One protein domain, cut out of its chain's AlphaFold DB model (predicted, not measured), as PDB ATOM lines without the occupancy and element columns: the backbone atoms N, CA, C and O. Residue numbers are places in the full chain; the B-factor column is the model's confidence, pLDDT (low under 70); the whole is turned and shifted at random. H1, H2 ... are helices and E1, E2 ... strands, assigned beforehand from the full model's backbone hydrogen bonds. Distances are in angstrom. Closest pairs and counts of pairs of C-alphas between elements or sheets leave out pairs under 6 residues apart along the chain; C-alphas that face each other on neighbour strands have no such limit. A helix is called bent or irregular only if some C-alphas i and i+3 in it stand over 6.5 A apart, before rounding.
ATOM      1  N   SER A 153      -9.108  14.316   6.946       68.50
ATOM      2  CA  SER A 153      -8.317  15.083   5.972       68.50
ATOM      3  C   SER A 153      -8.064  16.520   6.440       68.50
ATOM      4  O   SER A 153      -6.966  17.038   6.241       68.50
ATOM      5  N   LYS A 154      -9.026  17.131   7.151       84.19
ATOM      6  CA  LYS A 154      -8.926  18.501   7.690       84.19
ATOM      7  C   LYS A 154      -7.689  18.707   8.573       84.19
ATOM      8  O   LYS A 154      -7.060  19.762   8.523       84.19
ATOM      9  N   TRP A 155      -7.321  17.703   9.366       88.88
ATOM     10  CA  TRP A 155      -6.215  17.788  10.327       88.88
ATOM     11  C   TRP A 155      -4.891  17.224   9.799       88.88
ATOM     12  O   TRP A 155      -3.910  17.186  10.542       88.88
ATOM     13  N   GLY A 156      -4.822  16.818   8.525       88.94
ATOM     14  CA  GLY A 156      -3.632  16.189   7.937       88.94
ATOM     15  C   GLY A 156      -2.361  17.035   8.072       88.94
ATOM     16  O   GLY A 156      -1.326  16.529   8.502       88.94
ATOM     17  N   ALA A 157      -2.447  18.344   7.810       91.38
ATOM     18  CA  ALA A 157      -1.303  19.252   7.932       91.38
ATOM     19  C   ALA A 157      -0.772  19.359   9.373       91.38
ATOM     20  O   ALA A 157       0.440  19.441   9.581       91.38
ATOM     21  N   VAL A 158      -1.669  19.338  10.364       92.81
ATOM     22  CA  VAL A 158      -1.311  19.361  11.789       92.81
ATOM     23  C   VAL A 158      -0.693  18.032  12.205       92.81
ATOM     24  O   VAL A 158       0.336  18.038  12.872       92.81
ATOM     25  N   ARG A 159      -1.280  16.905  11.778       92.25
ATOM     26  CA  ARG A 159      -0.737  15.561  12.029       92.25
ATOM     27  C   ARG A 159       0.700  15.450  11.525       92.25
ATOM     28  O   ARG A 159       1.561  15.050  12.295       92.25
ATOM     29  N   GLN A 160       0.962  15.900  10.296       92.25
ATOM     30  CA  GLN A 160       2.316  15.910   9.741       92.25
ATOM     31  C   GLN A 160       3.259  16.826  10.535       92.25
ATOM     32  O   GLN A 160       4.384  16.459  10.849       92.25
ATOM     33  N   ALA A 161       2.810  18.029  10.906       92.44
ATOM     34  CA  ALA A 161       3.644  18.940  11.688       92.44
ATOM     35  C   ALA A 161       3.997  18.378  13.082       92.44
ATOM     36  O   ALA A 161       5.084  18.657  13.585       92.44
ATOM     37  N   LEU A 162       3.092  17.605  13.695       92.38
ATOM     38  CA  LEU A 162       3.298  16.932  14.982       92.38
ATOM     39  C   LEU A 162       4.190  15.685  14.879       92.38
ATOM     40  O   LEU A 162       4.950  15.422  15.809       92.38
ATOM     41  N   SER A 163       4.143  14.953  13.764       90.25
ATOM     42  CA  SER A 163       5.073  13.845  13.524       90.25
ATOM     43  C   SER A 163       6.488  14.345  13.234       90.25
ATOM     44  O   SER A 163       7.458  13.702  13.617       90.25
ATOM     45  N   ASP A 164       6.626  15.512  12.600       91.25
ATOM     46  CA  ASP A 164       7.931  16.062  12.216       91.25
ATOM     47  C   ASP A 164       8.697  16.712  13.381       91.25
ATOM     48  O   ASP A 164       9.905  16.925  13.274       91.25
ATOM     49  N   ILE A 165       8.015  17.098  14.465       89.94
ATOM     50  CA  ILE A 165       8.650  17.704  15.639       89.94
ATOM     51  C   ILE A 165       9.149  16.620  16.596       89.94
ATOM     52  O   ILE A 165       8.376  15.781  17.051       89.94
ATOM     53  N   THR A 166      10.426  16.696  16.965       89.88
ATOM     54  CA  THR A 166      10.985  15.871  18.041       89.88
ATOM     55  C   THR A 166      10.925  16.644  19.355       89.88
ATOM     56  O   THR A 166      11.536  17.706  19.510       89.88
ATOM     57  N   ILE A 167      10.173  16.118  20.318       88.44
ATOM     58  CA  ILE A 167      10.013  16.695  21.651       88.44
ATOM     59  C   ILE A 167      10.928  15.939  22.622       88.44
ATOM     60  O   ILE A 167      10.730  14.742  22.819       88.44
ATOM     61  N   PRO A 168      11.898  16.609  23.263       86.00
ATOM     62  CA  PRO A 168      12.691  15.987  24.314       86.00
ATOM     63  C   PRO A 168      11.853  15.832  25.590       86.00
ATOM     64  O   PRO A 168      11.382  16.820  26.164       86.00
ATOM     65  N   VAL A 169      11.676  14.595  26.052       83.38
ATOM     66  CA  VAL A 169      10.979  14.274  27.303       83.38
ATOM     67  C   VAL A 169      11.999  13.988  28.397       83.38
ATOM     68  O   VAL A 169      12.779  13.048  28.298       83.38
ATOM     69  N   GLU A 170      11.977  14.807  29.448       82.19
ATOM     70  CA  GLU A 170      12.784  14.633  30.658       82.19
ATOM     71  C   GLU A 170      12.287  13.426  31.462       82.19
ATOM     72  O   GLU A 170      11.132  13.414  31.895       82.19
ATOM     73  N   LEU A 171      13.153  12.435  31.683       77.19
ATOM     74  CA  LEU A 171      12.820  11.270  32.507       77.19
ATOM     75  C   LEU A 171      13.158  11.458  33.989       77.19
ATOM     76  O   LEU A 171      12.651  10.713  34.831       77.19
ATOM     77  N   ASN A 172      14.003  12.432  34.340       76.88
ATOM     78  CA  ASN A 172      14.349  12.671  35.734       76.88
ATOM     79  C   ASN A 172      13.197  13.377  36.472       76.88
ATOM     80  O   ASN A 172      12.964  14.576  36.310       76.88
ATOM     81  N   ALA A 173      12.517  12.630  37.344       74.12
ATOM     82  CA  ALA A 173      11.374  13.091  38.132       74.12
ATOM     83  C   ALA A 173      11.643  14.384  38.917       74.12
ATOM     84  O   ALA A 173      10.807  15.288  38.950       74.12
ATOM     85  N   GLN A 174      12.824  14.491  39.535       76.12
ATOM     86  CA  GLN A 174      13.196  15.650  40.344       76.12
ATOM     87  C   GLN A 174      13.395  16.889  39.468       76.12
ATOM     88  O   GLN A 174      12.979  17.985  39.846       76.12
ATOM     89  N   GLN A 175      13.990  16.728  38.284       78.62
ATOM     90  CA  GLN A 175      14.136  17.825  37.324       78.62
ATOM     91  C   GLN A 175      12.781  18.264  36.762       78.62
ATOM     92  O   GLN A 175      12.521  19.465  36.658       78.62
ATOM     93  N   VAL A 176      11.883  17.315  36.469       80.81
ATOM     94  CA  VAL A 176      10.500  17.618  36.069       80.81
ATOM     95  C   VAL A 176       9.791  18.427  37.156       80.81
ATOM     96  O   VAL A 176       9.233  19.485  36.859       80.81
ATOM     97  N   ALA A 177       9.863  17.991  38.418       78.19
ATOM     98  CA  ALA A 177       9.251  18.696  39.544       78.19
ATOM     99  C   ALA A 177       9.805  20.123  39.707       78.19
ATOM    100  O   ALA A 177       9.033  21.071  39.861       78.19
ATOM    101  N   LYS A 178      11.130  20.303  39.597       83.38
ATOM    102  CA  LYS A 178      11.773  21.628  39.638       83.38
ATOM    103  C   LYS A 178      11.249  22.557  38.542       83.38
ATOM    104  O   LYS A 178      10.892  23.690  38.853       83.38
ATOM    105  N   ARG A 179      11.148  22.083  37.292       81.12
ATOM    106  CA  ARG A 179      10.612  22.880  36.168       81.12
ATOM    107  C   ARG A 179       9.138  23.242  36.352       81.12
ATOM    108  O   ARG A 179       8.733  24.362  36.051       81.12
ATOM    109  N   ILE A 180       8.329  22.315  36.869       81.81
ATOM    110  CA  ILE A 180       6.917  22.589  37.173       81.81
ATOM    111  C   ILE A 180       6.805  23.706  38.217       81.81
ATOM    112  O   ILE A 180       6.047  24.654  38.004       81.81
ATOM    113  N   ASN A 181       7.587  23.622  39.296       83.75
ATOM    114  CA  ASN A 181       7.560  24.590  40.395       83.75
ATOM    115  C   ASN A 181       8.132  25.960  40.004       83.75
ATOM    116  O   ASN A 181       7.648  26.977  40.492       83.75
ATOM    117  N   SER A 182       9.121  26.011  39.106       86.25
ATOM    118  CA  SER A 182       9.672  27.273  38.594       86.25
ATOM    119  C   SER A 182       8.798  27.937  37.525       86.25
ATOM    120  O   SER A 182       9.072  29.063  37.116       86.25
ATOM    121  N   GLY A 183       7.755  27.252  37.043       82.06
ATOM    122  CA  GLY A 183       6.915  27.731  35.946       82.06
ATOM    123  C   GLY A 183       7.571  27.632  34.564       82.06
ATOM    124  O   GLY A 183       6.967  28.083  33.585       82.06
ATOM    125  N   ASP A 184       8.752  27.014  34.462       81.62
ATOM    126  CA  ASP A 184       9.456  26.774  33.201       81.62
ATOM    127  C   ASP A 184       8.743  25.682  32.390       81.62
ATOM    128  O   ASP A 184       8.978  24.477  32.525       81.62
ATOM    129  N   ARG A 185       7.778  26.116  31.576       78.31
ATOM    130  CA  ARG A 185       6.932  25.236  30.767       78.31
ATOM    131  C   ARG A 185       7.422  25.209  29.323       78.31
ATOM    132  O   ARG A 185       7.637  26.269  28.730       78.31
ATOM    133  N   PRO A 186       7.487  24.023  28.693       77.81
ATOM    134  CA  PRO A 186       7.973  23.917  27.331       77.81
ATOM    135  C   PRO A 186       7.046  24.669  26.356       77.81
ATOM    136  O   PRO A 186       5.816  24.609  26.503       77.81
ATOM    137  N   PRO A 187       7.596  25.322  25.312       79.62
ATOM    138  CA  PRO A 187       6.820  26.100  24.340       79.62
ATOM    139  C   PRO A 187       5.672  25.322  23.678       79.62
ATOM    140  O   PRO A 187       4.644  25.903  23.327       79.62
ATOM    141  N   ILE A 188       5.826  24.001  23.547       84.38
ATOM    142  CA  ILE A 188       4.842  23.107  22.931       84.38
ATOM    143  C   ILE A 188       3.510  23.058  23.695       84.38
ATOM    144  O   ILE A 188       2.461  22.866  23.084       84.38
ATOM    145  N   ARG A 189       3.503  23.320  25.012       85.69
ATOM    146  CA  ARG A 189       2.290  23.259  25.847       85.69
ATOM    147  C   ARG A 189       1.181  24.179  25.335       85.69
ATOM    148  O   ARG A 189       0.025  23.774  25.250       85.69
ATOM    149  N   ASN A 190       1.527  25.416  24.981       85.88
ATOM    150  CA  ASN A 190       0.548  26.396  24.505       85.88
ATOM    151  C   ASN A 190       0.017  26.060  23.105       85.88
ATOM    152  O   ASN A 190      -1.086  26.474  22.759       85.88
ATOM    153  N   LEU A 191       0.792  25.331  22.297       87.44
ATOM    154  CA  LEU A 191       0.342  24.834  20.997       87.44
ATOM    155  C   LEU A 191      -0.635  23.675  21.159       87.44
ATOM    156  O   LEU A 191      -1.704  23.715  20.564       87.44
ATOM    157  N   LEU A 192      -0.309  22.697  22.009       89.44
ATOM    158  CA  LEU A 192      -1.197  21.565  22.282       89.44
ATOM    159  C   LEU A 192      -2.531  22.027  22.873       89.44
ATOM    160  O   LEU A 192      -3.579  21.548  22.459       89.44
ATOM    161  N   ARG A 193      -2.514  23.016  23.774       88.69
ATOM    162  CA  ARG A 193      -3.752  23.598  24.308       88.69
ATOM    163  C   ARG A 193      -4.606  24.249  23.213       88.69
ATOM    164  O   ARG A 193      -5.777  23.916  23.095       88.69
ATOM    165  N   ARG A 194      -4.011  25.108  22.376       88.62
ATOM    166  CA  ARG A 194      -4.728  25.760  21.262       88.62
ATOM    167  C   ARG A 194      -5.252  24.765  20.232       88.62
ATOM    168  O   ARG A 194      -6.316  24.982  19.663       88.62
ATOM    169  N   LEU A 195      -4.517  23.677  19.999       90.38
ATOM    170  CA  LEU A 195      -4.967  22.569  19.164       90.38
ATOM    171  C   LEU A 195      -6.243  21.944  19.735       90.38
ATOM    172  O   LEU A 195      -7.230  21.835  19.017       90.38
ATOM    173  N   VAL A 196      -6.241  21.574  21.019       88.69
ATOM    174  CA  VAL A 196      -7.412  20.974  21.678       88.69
ATOM    175  C   VAL A 196      -8.605  21.928  21.677       88.69
ATOM    176  O   VAL A 196      -9.707  21.508  21.332       88.69
ATOM    177  N   GLU A 197      -8.388  23.207  21.987       88.12
ATOM    178  CA  GLU A 197      -9.422  24.249  21.912       88.12
ATOM    179  C   GLU A 197     -10.013  24.326  20.495       88.12
ATOM    180  O   GLU A 197     -11.222  24.219  20.322       88.12
ATOM    181  N   SER A 198      -9.166  24.376  19.463       88.69
ATOM    182  CA  SER A 198      -9.616  24.487  18.066       88.69
ATOM    183  C   SER A 198     -10.361  23.251  17.557       88.69
ATOM    184  O   SER A 198     -11.215  23.369  16.681       88.69
ATOM    185  N   ILE A 199     -10.050  22.064  18.086       87.12
ATOM    186  CA  ILE A 199     -10.806  20.841  17.783       87.12
ATOM    187  C   ILE A 199     -12.160  20.862  18.506       87.12
ATOM    188  O   ILE A 199     -13.166  20.449  17.933       87.12
ATOM    189  N   SER A 200     -12.189  21.347  19.748       83.00
ATOM    190  CA  SER A 200     -13.381  21.319  20.608       83.00
ATOM    191  C   SER A 200     -14.408  22.398  20.247       83.00
ATOM    192  O   SER A 200     -15.599  22.191  20.462       83.00
ATOM    193  N   THR A 201     -13.977  23.531  19.682       80.81
ATOM    194  CA  THR A 201     -14.848  24.645  19.263       80.81
ATOM    195  C   THR A 201     -14.669  24.957  17.768       80.81
ATOM    196  O   THR A 201     -13.872  25.830  17.417       80.81
ATOM    197  N   PRO A 202     -15.399  24.278  16.860       68.00
ATOM    198  CA  PRO A 202     -15.193  24.407  15.414       68.00
ATOM    199  C   PRO A 202     -15.478  25.803  14.846       68.00
ATOM    200  O   PRO A 202     -14.873  26.176  13.846       68.00
ATOM    201  N   GLU A 203     -16.382  26.561  15.472       65.62
ATOM    202  CA  GLU A 203     -16.849  27.871  14.987       65.62
ATOM    203  C   GLU A 203     -15.922  29.039  15.372       65.62
ATOM    204  O   GLU A 203     -15.990  30.101  14.763       65.62
ATOM    205  N   GLY A 204     -15.024  28.843  16.347       62.28
ATOM    206  CA  GLY A 204     -14.072  29.863  16.819       62.28
ATOM    207  C   GLY A 204     -12.616  29.390  16.886       62.28
ATOM    208  O   GLY A 204     -11.752  30.107  17.388       62.28
ATOM    209  N   GLY A 205     -12.345  28.167  16.426       71.25
ATOM    210  CA  GLY A 205     -11.022  27.555  16.455       71.25
ATOM    211  C   GLY A 205     -10.063  28.153  15.426       71.25
ATOM    212  O   GLY A 205     -10.471  28.651  14.378       71.25
ATOM    213  N   ALA A 206      -8.761  28.065  15.704       77.44
ATOM    214  CA  ALA A 206      -7.745  28.448  14.735       77.44
ATOM    215  C   ALA A 206      -7.764  27.497  13.528       77.44
ATOM    216  O   ALA A 206      -7.923  26.282  13.678       77.44
ATOM    217  N   ASP A 207      -7.547  28.050  12.335       85.94
ATOM    218  CA  ASP A 207      -7.457  27.256  11.114       85.94
ATOM    219  C   ASP A 207      -6.339  26.189  11.235       85.94
ATOM    220  O   ASP A 207      -5.219  26.511  11.663       85.94
ATOM    221  N   PRO A 208      -6.595  24.916  10.864       87.69
ATOM    222  CA  PRO A 208      -5.602  23.845  10.956       87.69
ATOM    223  C   PRO A 208      -4.275  24.150  10.243       87.69
ATOM    224  O   PRO A 208      -3.213  23.746  10.723       87.69
ATOM    225  N   SER A 209      -4.290  24.885   9.127       89.31
ATOM    226  CA  SER A 209      -3.071  25.282   8.409       89.31
ATOM    227  C   SER A 209      -2.242  26.311   9.188       89.31
ATOM    228  O   SER A 209      -1.005  26.233   9.221       89.31
ATOM    229  N   VAL A 210      -2.913  27.227   9.896       90.69
ATOM    230  CA  VAL A 210      -2.274  28.205  10.785       90.69
ATOM    231  C   VAL A 210      -1.636  27.484  11.970       90.69
ATOM    232  O   VAL A 210      -0.467  27.732  12.277       90.69
ATOM    233  N   LEU A 211      -2.345  26.537  12.592       90.81
ATOM    234  CA  LEU A 211      -1.795  25.716  13.678       90.81
ATOM    235  C   LEU A 211      -0.584  24.895  13.221       90.81
ATOM    236  O   LEU A 211       0.442  24.895  13.902       90.81
ATOM    237  N   ALA A 212      -0.657  24.253  12.052       92.12
ATOM    238  CA  ALA A 212       0.462  23.498  11.488       92.12
ATOM    239  C   ALA A 212       1.698  24.387  11.267       92.12
ATOM    240  O   ALA A 212       2.820  24.000  11.600       92.12
ATOM    241  N   THR A 213       1.499  25.609  10.765       92.44
ATOM    242  CA  THR A 213       2.581  26.589  10.584       92.44
ATOM    243  C   THR A 213       3.206  26.987  11.920       92.44
ATOM    244  O   THR A 213       4.430  26.998  12.048       92.44
ATOM    245  N   GLN A 214       2.389  27.243  12.943       90.94
ATOM    246  CA  GLN A 214       2.882  27.583  14.281       90.94
ATOM    247  C   GLN A 214       3.668  26.431  14.926       90.94
ATOM    248  O   GLN A 214       4.706  26.672  15.545       90.94
ATOM    249  N   ILE A 215       3.223  25.182  14.754       91.12
ATOM    250  CA  ILE A 215       3.956  23.996  15.229       91.12
ATOM    251  C   ILE A 215       5.336  23.930  14.562       91.12
ATOM    252  O   ILE A 215       6.351  23.813  15.253       91.12
ATOM    253  N   ARG A 216       5.399  24.111  13.237       91.00
ATOM    254  CA  ARG A 216       6.666  24.125  12.484       91.00
ATOM    255  C   ARG A 216       7.597  25.265  12.900       91.00
ATOM    256  O   ARG A 216       8.807  25.066  12.958       91.00
ATOM    257  N   GLN A 217       7.064  26.444  13.220       89.88
ATOM    258  CA  GLN A 217       7.867  27.574  13.707       89.88
ATOM    259  C   GLN A 217       8.491  27.286  15.079       89.88
ATOM    260  O   GLN A 217       9.658  27.604  15.318       89.88
ATOM    261  N   VAL A 218       7.732  26.654  15.978       87.38
ATOM    262  CA  VAL A 218       8.186  26.352  17.344       87.38
ATOM    263  C   VAL A 218       9.115  25.136  17.396       87.38
ATOM    264  O   VAL A 218       9.918  25.045  18.327       87.38
ATOM    265  N   ARG A 219       9.098  24.269  16.374       87.94
ATOM    266  CA  ARG A 219       9.989  23.103  16.228       87.94
ATOM    267  C   ARG A 219      11.442  23.415  16.587       87.94
ATOM    268  O   ARG A 219      11.982  22.823  17.515       87.94
ATOM    269  N   ARG A 220      12.044  24.423  15.939       82.50
ATOM    270  CA  ARG A 220      13.450  24.805  16.187       82.50
ATOM    271  C   ARG A 220      13.706  25.200  17.639       82.50
ATOM    272  O   ARG A 220      14.793  24.958  18.149       82.50
ATOM    273  N   LYS A 221      12.735  25.838  18.301       84.44
ATOM    274  CA  LYS A 221      12.862  26.247  19.705       84.44
ATOM    275  C   LYS A 221      12.819  25.024  20.624       84.44
ATOM    276  O   LYS A 221      13.675  24.908  21.489       84.44
ATOM    277  N   VAL A 222      11.873  24.113  20.396       83.00
ATOM    278  CA  VAL A 222      11.701  22.881  21.187       83.00
ATOM    279  C   VAL A 222      12.912  21.955  21.051       83.00
ATOM    280  O   VAL A 222      13.454  21.513  22.060       83.00
ATOM    281  N   GLU A 223      13.394  21.740  19.828       81.56
ATOM    282  CA  GLU A 223      14.549  20.871  19.561       81.56
ATOM    283  C   GLU A 223      15.863  21.446  20.123       81.56
ATOM    284  O   GLU A 223      16.741  20.698  20.552       81.56
ATOM    285  N   ARG A 224      16.012  22.780  20.171       76.06
ATOM    286  CA  ARG A 224      17.183  23.436  20.785       76.06
ATOM    287  C   ARG A 224      17.175  23.358  22.308       76.06
ATOM    288  O   ARG A 224      18.241  23.198  22.895       76.06
ATOM    289  N   THR A 225      16.005  23.442  22.945       70.25
ATOM    290  CA  THR A 225      15.883  23.301  24.406       70.25
ATOM    291  C   THR A 225      16.369  21.930  24.887       70.25
ATOM    292  O   THR A 225      16.939  21.846  25.971       70.25
ATOM    293  N   GLY A 226      16.225  20.876  24.075       60.50
ATOM    294  CA  GLY A 226      16.738  19.546  24.420       60.50
ATOM    295  C   GLY A 226      18.267  19.450  24.443       60.50
ATOM    296  O   GLY A 226      18.839  18.821  25.324       60.50
ATOM    297  N   LYS A 227      18.954  20.141  23.524       59.16
ATOM    298  CA  LYS A 227      20.419  20.045  23.368       59.16
ATOM    299  C   LYS A 227      21.229  20.755  24.457       59.16
ATOM    300  O   LYS A 227      22.405  20.454  24.612       59.16
ATOM    301  N   HIS A 228      20.637  21.703  25.185       53.19
ATOM    302  CA  HIS A 228      21.362  22.516  26.170       53.19
ATOM    303  C   HIS A 228      21.468  21.892  27.570       53.19
ATOM    304  O   HIS A 228      22.256  22.381  28.374       53.19
ATOM    305  N   ASN A 229      20.747  20.805  27.859       54.69
ATOM    306  CA  ASN A 229      20.787  20.138  29.164       54.69
ATOM    307  C   ASN A 229      21.615  18.849  29.081       54.69
ATOM    308  O   ASN A 229      21.063  17.750  29.033       54.69
ATOM    309  N   GLY A 230      22.943  19.005  29.048       49.97
ATOM    310  CA  GLY A 230      23.920  17.921  28.862       49.97
ATOM    311  C   GLY A 230      23.903  16.799  29.912       49.97
ATOM    312  O   GLY A 230      24.447  15.739  29.640       49.97
ATOM    313  N   ASP A 231      23.230  16.993  31.052       53.06
ATOM    314  CA  ASP A 231      23.192  16.029  32.167       53.06
ATOM    315  C   ASP A 231      21.855  15.278  32.327       53.06
ATOM    316  O   ASP A 231      21.718  14.429  33.208       53.06
ATOM    317  N   SER A 232      20.834  15.578  31.515       60.16
ATOM    318  CA  SER A 232      19.504  14.957  31.655       60.16
ATOM    319  C   SER A 232      19.273  13.815  30.668       60.16
ATOM    320  O   SER A 232      19.450  13.987  29.463       60.16
ATOM    321  N   THR A 233      18.800  12.666  31.162       69.62
ATOM    322  CA  THR A 233      18.327  11.543  30.338       69.62
ATOM    323  C   THR A 233      17.025  11.940  29.640       69.62
ATOM    324  O   THR A 233      15.928  11.744  30.166       69.62
ATOM    325  N   GLN A 234      17.144  12.555  28.465       77.56
ATOM    326  CA  GLN A 234      16.000  12.954  27.652       77.56
ATOM    327  C   GLN A 234      15.712  11.904  26.586       77.56
ATOM    328  O   GLN A 234      16.626  11.456  25.894       77.56
ATOM    329  N   LEU A 235      14.440  11.541  26.426       80.75
ATOM    330  CA  LEU A 235      14.001  10.693  25.322       80.75
ATOM    331  C   LEU A 235      13.339  11.531  24.223       80.75
ATOM    332  O   LEU A 235      12.435  12.314  24.532       80.75
ATOM    333  N   PRO A 236      13.749  11.373  22.954       86.25
ATOM    334  CA  PRO A 236      13.059  11.988  21.830       86.25
ATOM    335  C   PRO A 236      11.685  11.337  21.621       86.25
ATOM    336  O   PRO A 236      11.545  10.110  21.604       86.25
ATOM    337  N   VAL A 237      10.662  12.181  21.479       89.12
ATOM    338  CA  VAL A 237       9.270  11.768  21.285       89.12
ATOM    339  C   VAL A 237       8.631  12.518  20.127       89.12
ATOM    340  O   VAL A 237       8.726  13.742  20.038       89.12
ATOM    341  N   HIS A 238       7.900  11.781  19.300       90.69
ATOM    342  CA  HIS A 238       6.993  12.298  18.282       90.69
ATOM    343  C   HIS A 238       5.544  12.179  18.752       90.69
ATOM    344  O   HIS A 238       5.217  11.349  19.607       90.69
ATOM    345  N   LEU A 239       4.665  13.013  18.198       91.88
ATOM    346  CA  LEU A 239       3.242  12.987  18.524       91.88
ATOM    347  C   LEU A 239       2.417  12.583  17.307       91.88
ATOM    348  O   LEU A 239       2.413  13.293  16.303       91.88
ATOM    349  N   ASP A 240       1.624  11.522  17.443       91.50
ATOM    350  CA  ASP A 240       0.569  11.226  16.475       91.50
ATOM    351  C   ASP A 240      -0.776  11.711  16.999       91.50
ATOM    352  O   ASP A 240      -1.192  11.385  18.108       91.50
ATOM    353  N   LEU A 241      -1.488  12.472  16.176       92.25
ATOM    354  CA  LEU A 241      -2.816  12.985  16.488       92.25
ATOM    355  C   LEU A 241      -3.894  12.174  15.761       92.25
ATOM    356  O   LEU A 241      -3.787  11.920  14.558       92.25
ATOM    357  N   HIS A 242      -4.977  11.856  16.471       90.81
ATOM    358  CA  HIS A 242      -6.209  11.340  15.879       90.81
ATOM    359  C   HIS A 242      -7.414  12.186  16.296       90.81
ATOM    360  O   HIS A 242      -7.634  12.419  17.485       90.81
ATOM    361  N   VAL A 243      -8.193  12.631  15.305       90.62
ATOM    362  CA  VAL A 243      -9.390  13.465  15.496       90.62
ATOM    363  C   VAL A 243     -10.592  12.787  14.831       90.62
ATOM    364  O   VAL A 243     -10.853  13.011  13.642       90.62
ATOM    365  N   PRO A 244     -11.302  11.907  15.552       88.25
ATOM    366  CA  PRO A 244     -12.480  11.243  15.011       88.25
ATOM    367  C   PRO A 244     -13.637  12.242  14.828       88.25
ATOM    368  O   PRO A 244     -13.782  13.150  15.648       88.25
TER     369      PRO A 244
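Overview. This is residues 153 to 244 of the 304 residues of an uncharacterized protein of Janthinobacterium sp. HH102 (UniProt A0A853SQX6). A two-stranded ribbon, E1 with the much longer E2, has H1 packed along the later part of E2, while H4a packs on the other side of H1 and H3 folds back along H4a as a helical hairpin. Past the bend of H4, its second arm H4b packs beside E1, and residues 177 to 183, mostly in H2, stick out beyond this body. The printed part has 92 residues, with four named helices and two named strands in the order H1, E1, H2, H3, H4, E2; the sheet E1 - E2 is antiparallel and the class is mostly helix. The whole is only just compact, close to loose, with a radius of gyration of the C-alphas of 14.4 A, and elongated, spanning 43 by 24 by 22 A.

Along the chain. E2, residues 234 to 242, is 25.2 A long and ends at C-alpha 242 (-6.209, 11.340, 15.879); E1 is residues 167 to 170. H1, residues 156 to 164, begins at C-alpha 156 (-3.632, 16.189, 7.937). H2 is residues 173 to 182, 14.3 A, and H3 residues 188 to 200, 18.5 A. H4, residues 208 to 227, was assigned as one helix by its hydrogen bonds but is bent, with C-alphas 217 and 220 6.7 A apart; its arms are H4a, residues 208 to 217, and H4b, residues 220 to 227, at a steep tilt of 42 degrees.

Arrangement. E1 and E2 are antiparallel at 128 degrees, with N 167 and O 237 at 2.8 A, within hydrogen-bond range. The closest C-alphas of H1 and E2, Leu 162 and Leu 239, are 5.3 A apart. H1 and H4a touch at Val 158 and Ala 212, closest C-alphas 4.5 A, the same way at a shallow tilt of 18 degrees. H3 and H4a, a hairpin, touch at Leu 191 and Ile 215, closest C-alphas 6.9 A, opposite ways at a shallow tilt of 3 degrees. The closest C-alphas of E1 and H4b, Pro 168 and Gly 226, are 5.4 A apart. H2 touches no helix. Every O i to N i+4 pair is within hydrogen-bond range in H1, H2, H3 and H4a, and 3 of 4 are in H4b.

Size, cuts and confidence. The two C-alphas farthest apart, Glu 203 and Asp 231, are 45.2 A apart. The printed part has no cut and no long link. Mean pLDDT of the printed part is 82.4; residues 153, 202 to 204 and 226 to 233 are under 70.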